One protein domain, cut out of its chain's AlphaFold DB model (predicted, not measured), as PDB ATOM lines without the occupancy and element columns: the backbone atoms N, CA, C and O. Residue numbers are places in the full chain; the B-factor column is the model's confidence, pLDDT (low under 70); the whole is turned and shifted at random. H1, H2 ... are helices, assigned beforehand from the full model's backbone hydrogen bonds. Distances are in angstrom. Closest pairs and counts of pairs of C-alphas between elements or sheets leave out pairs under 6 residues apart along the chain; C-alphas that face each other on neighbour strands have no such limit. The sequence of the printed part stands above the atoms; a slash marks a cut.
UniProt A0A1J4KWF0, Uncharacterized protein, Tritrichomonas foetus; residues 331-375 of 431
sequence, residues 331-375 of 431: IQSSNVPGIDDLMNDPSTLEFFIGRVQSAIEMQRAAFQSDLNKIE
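What this domain is: This is residues 331 to 375 of the 431 residues of an uncharacterized protein of Tritrichomonas foetus (UniProt A0A1J4KWF0). A lead of residues 331 to 338, with no named element, runs to the short helix H1, which meets the long helix H2 in a steep corner, and H2 folds back and runs on past the lead, making a lopsided hook. Residues 361 to 375 of H2 stick out as a free arm and make much of the length. The printed part has 45 residues with two named helices, H1 then H2, and no named strand, and is all helix. It is extended, with a radius of gyration of the C-alphas of 14.8 A, and spans 49 by 17 by 7 A.

How they stand to each other: H1, residues 339 to 344, and H2, residues 346 to 375, touch only at the corner by their tight link, H2 with residues 348 to 349 alone. Their closest C-alphas, those of Leu 342 and Leu 349, are 5.2 A apart. They run opposite ways at a steep tilt of 55 degrees. In H1 and H2 every O i to N i+4 pair is within hydrogen-bond range.

Where its parts are: H1 begins at C-alpha 339 (36.062, -47.837, 9.951). H2, 44.1 A long from first to last C-alpha, ends at C-alpha 375 (26.047, -4.600, 4.657).

The domain as a whole: The C-alphas farthest apart, of Asn 344 and Glu 375, are 48.8 A apart. The printed part has no cut. Confidence is under 70 at residues 369, 371 and 373 to 375.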
ATOM      1  N   ILE A 331      34.820 -31.301   4.672       77.19
ATOM      2  CA  ILE A 331      36.101 -31.967   4.902       77.19
ATOM      3  C   ILE A 331      36.364 -32.910   3.724       77.19
ATOM      4  O   ILE A 331      35.491 -33.682   3.324       77.19
ATOM      5  N   GLN A 332      37.578 -32.872   3.169       74.81
ATOM      6  CA  GLN A 332      37.974 -33.776   2.086       74.81
ATOM      7  C   GLN A 332      37.831 -35.245   2.511       74.81
ATOM      8  O   GLN A 332      38.229 -35.627   3.611       74.81
ATOM      9  N   SER A 333      37.301 -36.086   1.619       71.88
ATOM     10  CA  SER A 333      36.997 -37.497   1.898       71.88
ATOM     11  C   SER A 333      38.211 -38.340   2.301       71.88
ATOM     12  O   SER A 333      38.036 -39.379   2.927       71.88
ATOM     13  N   SER A 334      39.431 -37.895   1.985       74.12
ATOM     14  CA  SER A 334      40.689 -38.519   2.421       74.12
ATOM     15  C   SER A 334      40.982 -38.351   3.914       74.12
ATOM     16  O   SER A 334      41.843 -39.044   4.440       74.12
ATOM     17  N   ASN A 335      40.288 -37.436   4.595       72.88
ATOM     18  CA  ASN A 335      40.497 -37.127   6.011       72.88
ATOM     19  C   ASN A 335      39.418 -37.741   6.920       72.88
ATOM     20  O   ASN A 335      39.368 -37.422   8.109       72.88
ATOM     21  N   VAL A 336      38.545 -38.591   6.366       78.38
ATOM     22  CA  VAL A 336      37.601 -39.412   7.133       78.38
ATOM     23  C   VAL A 336      38.346 -40.664   7.592       78.38
ATOM     24  O   VAL A 336      38.850 -41.381   6.727       78.38
ATOM     25  N   PRO A 337      38.447 -40.937   8.905       77.88
ATOM     26  CA  PRO A 337      39.133 -42.129   9.385       77.88
ATOM     27  C   PRO A 337      38.516 -43.418   8.834       77.88
ATOM     28  O   PRO A 337      37.322 -43.464   8.510       77.88
ATOM     29  N   GLY A 338      39.333 -44.467   8.724       79.00
ATOM     30  CA  GLY A 338      38.858 -45.791   8.348       79.00
ATOM     31  C   GLY A 338      37.923 -46.359   9.413       79.00
ATOM     32  O   GLY A 338      38.002 -46.006  10.589       79.00
ATOM     33  N   ILE A 339      37.030 -47.263   9.012       74.00
ATOM     34  CA  ILE A 339      36.062 -47.837   9.951       74.00
ATOM     35  C   ILE A 339      36.732 -48.646  11.063       74.00
ATOM     36  O   ILE A 339      36.263 -48.645  12.199       74.00
ATOM     37  N   ASP A 340      37.846 -49.301  10.741       74.88
ATOM     38  CA  ASP A 340      38.640 -50.040  11.715       74.88
ATOM     39  C   ASP A 340      39.292 -49.092  12.728       74.88
ATOM     40  O   ASP A 340      39.366 -49.432  13.905       74.88
ATOM     41  N   ASP A 341      39.664 -47.879  12.315       76.56
ATOM     42  CA  ASP A 341      40.208 -46.864  13.219       76.56
ATOM     43  C   ASP A 341      39.105 -46.295  14.129       76.56
ATOM     44  O   ASP A 341      39.302 -46.153  15.331       76.56
ATOM     45  N   LEU A 342      37.901 -46.057  13.588       73.06
ATOM     46  CA  LEU A 342      36.743 -45.569  14.354       73.06
ATOM     47  C   LEU A 342      36.225 -46.577  15.388       73.06
ATOM     48  O   LEU A 342      35.726 -46.178  16.438       73.06
ATOM     49  N   MET A 343      36.282 -47.872  15.074       74.81
ATOM     50  CA  MET A 343      35.748 -48.931  15.935       74.81
ATOM     51  C   MET A 343      36.753 -49.403  16.989       74.81
ATOM     52  O   MET A 343      36.330 -49.840  18.059       74.81
ATOM     53  N   ASN A 344      38.056 -49.341  16.696       80.06
ATOM     54  CA  ASN A 344      39.094 -49.862  17.586       80.06
ATOM     55  C   ASN A 344      39.806 -48.776  18.407       80.06
ATOM     56  O   ASN A 344      40.398 -49.113  19.431       80.06
ATOM     57  N   ASP A 345      39.733 -47.502  18.010       77.62
ATOM     58  CA  ASP A 345      40.303 -46.385  18.766       77.62
ATOM     59  C   ASP A 345      39.277 -45.247  18.966       77.62
ATOM     60  O   ASP A 345      39.055 -44.428  18.068       77.62
ATOM     61  N   PRO A 346      38.671 -45.143  20.167       78.00
ATOM     62  CA  PRO A 346      37.714 -44.083  20.499       78.00
ATOM     63  C   PRO A 346      38.263 -42.668  20.266       78.00
ATOM     64  O   PRO A 346      37.517 -41.765  19.883       78.00
ATOM     65  N   SER A 347      39.577 -42.487  20.429       79.62
ATOM     66  CA  SER A 347      40.276 -41.209  20.257       79.62
ATOM     67  C   SER A 347      40.192 -40.705  18.815       79.62
ATOM     68  O   SER A 347      40.089 -39.503  18.564       79.62
ATOM     69  N   THR A 348      40.186 -41.626  17.849       80.38
ATOM     70  CA  THR A 348      40.082 -41.310  16.422       80.38
ATOM     71  C   THR A 348      38.684 -40.797  16.060       80.38
ATOM     72  O   THR A 348      38.554 -39.858  15.266       80.38
ATOM     73  N   LEU A 349      37.633 -41.345  16.683       80.19
ATOM     74  CA  LEU A 349      36.266 -40.834  16.544       80.19
ATOM     75  C   LEU A 349      36.132 -39.431  17.152       80.19
ATOM     76  O   LEU A 349      35.590 -38.539  16.500       80.19
ATOM     77  N   GLU A 350      36.651 -39.214  18.361       79.56
ATOM     78  CA  GLU A 350      36.621 -37.900  19.019       79.56
ATOM     79  C   GLU A 350      37.360 -36.833  18.206       79.56
ATOM     80  O   GLU A 350      36.840 -35.738  17.985       79.56
ATOM     81  N   PHE A 351      38.538 -37.167  17.679       81.94
ATOM     82  CA  PHE A 351      39.316 -36.265  16.837       81.94
ATOM     83  C   PHE A 351      38.596 -35.922  15.525       81.94
ATOM     84  O   PHE A 351      38.604 -34.769  15.083       81.94
ATOM     85  N   PHE A 352      37.932 -36.905  14.909       85.00
ATOM     86  CA  PHE A 352      37.115 -36.679  13.720       85.00
ATOM     87  C   PHE A 352      35.909 -35.779  14.012       85.00
ATOM     88  O   PHE A 352      35.663 -34.836  13.259       85.00
ATOM     89  N   ILE A 353      35.204 -36.005  15.126       80.75
ATOM     90  CA  ILE A 353      34.104 -35.143  15.579       80.75
ATOM     91  C   ILE A 353      34.604 -33.711  15.804       80.75
ATOM     92  O   ILE A 353      33.987 -32.772  15.298       80.75
ATOM     93  N   GLY A 354      35.743 -33.536  16.480       80.25
ATOM     94  CA  GLY A 354      36.351 -32.223  16.708       80.25
ATOM     95  C   GLY A 354      36.674 -31.491  15.403       80.25
ATOM     96  O   GLY A 354      36.342 -30.317  15.250       80.25
ATOM     97  N   ARG A 355      37.227 -32.192  14.404       81.25
ATOM     98  CA  ARG A 355      37.476 -31.621  13.069       81.25
ATOM     99  C   ARG A 355      36.196 -31.204  12.350       81.25
ATOM    100  O   ARG A 355      36.163 -30.122  11.768       81.25
ATOM    101  N   VAL A 356      35.159 -32.045  12.384       81.75
ATOM    102  CA  VAL A 356      33.833 -31.745  11.812       81.75
ATOM    103  C   VAL A 356      33.249 -30.487  12.460       81.75
ATOM    104  O   VAL A 356      32.802 -29.592  11.746       81.75
ATOM    105  N   GLN A 357      33.307 -30.373  13.789       80.81
ATOM    106  CA  GLN A 357      32.812 -29.205  14.523       80.81
ATOM    107  C   GLN A 357      33.580 -27.928  14.168       80.81
ATOM    108  O   GLN A 357      32.958 -26.938  13.785       80.81
ATOM    109  N   SER A 358      34.916 -27.958  14.200       78.50
ATOM    110  CA  SER A 358      35.734 -26.789  13.850       78.50
ATOM    111  C   SER A 358      35.512 -26.328  12.407       78.50
ATOM    112  O   SER A 358      35.455 -25.129  12.147       78.50
ATOM    113  N   ALA A 359      35.349 -27.254  11.458       77.44
ATOM    114  CA  ALA A 359      35.087 -26.908  10.062       77.44
ATOM    115  C   ALA A 359      33.702 -26.260   9.868       77.44
ATOM    116  O   ALA A 359      33.580 -25.278   9.130       77.44
ATOM    117  N   ILE A 360      32.676 -26.744  10.577       76.69
ATOM    118  CA  ILE A 360      31.342 -26.121  10.594       76.69
ATOM    119  C   ILE A 360      31.402 -24.720  11.224       76.69
ATOM    120  O   ILE A 360      30.807 -23.782  10.695       76.69
ATOM    121  N   GLU A 361      32.140 -24.539  12.320       77.00
ATOM    122  CA  GLU A 361      32.321 -23.227  12.954       77.00
ATOM    123  C   GLU A 361      33.072 -22.243  12.052       77.00
ATOM    124  O   GLU A 361      32.665 -21.084  11.934       77.00
ATOM    125  N   MET A 362      34.107 -22.702  11.344       75.38
ATOM    126  CA  MET A 362      34.812 -21.898  10.341       75.38
ATOM    127  C   MET A 362      33.893 -21.483   9.190       75.38
ATOM    128  O   MET A 362      33.916 -20.319   8.790       75.38
ATOM    129  N   GLN A 363      33.053 -22.390   8.678       73.94
ATOM    130  CA  GLN A 363      32.046 -22.037   7.672       73.94
ATOM    131  C   GLN A 363      31.065 -20.995   8.206       73.94
ATOM    132  O   GLN A 363      30.770 -20.020   7.520       73.94
ATOM    133  N   ARG A 364      30.590 -21.164   9.442       74.50
ATOM    134  CA  ARG A 364      29.672 -20.218  10.081       74.50
ATOM    135  C   ARG A 364      30.301 -18.830  10.219       74.50
ATOM    136  O   ARG A 364      29.646 -17.838   9.915       74.50
ATOM    137  N   ALA A 365      31.573 -18.755  10.605       70.81
ATOM    138  CA  ALA A 365      32.323 -17.503  10.683       70.81
ATOM    139  C   ALA A 365      32.555 -16.863   9.302       70.81
ATOM    140  O   ALA A 365      32.443 -15.644   9.167       70.81
ATOM    141  N   ALA A 366      32.821 -17.666   8.267       70.75
ATOM    142  CA  ALA A 366      32.947 -17.191   6.888       70.75
ATOM    143  C   ALA A 366      31.625 -16.603   6.369       70.75
ATOM    144  O   ALA A 366      31.613 -15.476   5.876       70.75
ATOM    145  N   PHE A 367      30.500 -17.291   6.590       72.44
ATOM    146  CA  PHE A 367      29.171 -16.770   6.256       72.44
ATOM    147  C   PHE A 367      28.844 -15.470   7.006       72.44
ATOM    148  O   PHE A 367      28.299 -14.539   6.415       72.44
ATOM    149  N   GLN A 368      29.211 -15.369   8.287       71.00
ATOM    150  CA  GLN A 368      29.012 -14.152   9.082       71.00
ATOM    151  C   GLN A 368      29.858 -12.970   8.559       71.00
ATOM    152  O   GLN A 368      29.410 -11.825   8.563       71.00
ATOM    153  N   SER A 369      31.077 -13.246   8.089       69.25
ATOM    154  CA  SER A 369      31.982 -12.262   7.479       69.25
ATOM    155  C   SER A 369      31.458 -11.741   6.136       69.25
ATOM    156  O   SER A 369      31.470 -10.532   5.892       69.25
ATOM    157  N   ASP A 370      30.937 -12.631   5.289       71.44
ATOM    158  CA  ASP A 370      30.354 -12.256   3.997       71.44
ATOM    159  C   ASP A 370      29.072 -11.426   4.170       71.44
ATOM    160  O   ASP A 370      28.881 -10.434   3.463       71.44
ATOM    161  N   LEU A 371      28.254 -11.741   5.181       66.69
ATOM    162  CA  LEU A 371      27.106 -10.919   5.592       66.69
ATOM    163  C   LEU A 371      27.522  -9.485   5.960       66.69
ATOM    164  O   LEU A 371      26.919  -8.524   5.478       66.69
ATOM    165  N   ASN A 372      28.595  -9.327   6.736       70.75
ATOM    166  CA  ASN A 372      29.094  -8.009   7.138       70.75
ATOM    167  C   ASN A 372      29.661  -7.196   5.953       70.75
ATOM    168  O   ASN A 372      29.528  -5.972   5.923       70.75
ATOM    169  N   LYS A 373      30.266  -7.844   4.946       67.69
ATOM    170  CA  LYS A 373      30.753  -7.162   3.727       67.69
ATOM    171  C   LYS A 373      29.619  -6.631   2.850       67.69
ATOM    172  O   LYS A 373      29.730  -5.522   2.324       67.69
ATOM    173  N   ILE A 374      28.537  -7.397   2.712       64.50
ATOM    174  CA  ILE A 374      27.352  -6.995   1.941       64.50
ATOM    175  C   ILE A 374      26.676  -5.779   2.592       64.50
ATOM    176  O   ILE A 374      26.277  -4.844   1.897       64.50
ATOM    177  N   GLU A 375      26.628  -5.731   3.926       60.50
ATOM    178  CA  GLU A 375      26.047  -4.600   4.657       60.50
ATOM    179  C   GLU A 375      26.832  -3.288   4.453       60.50
ATOM    180  O   GLU A 375      26.247  -2.207   4.331       60.50
TER     181      GLU A 375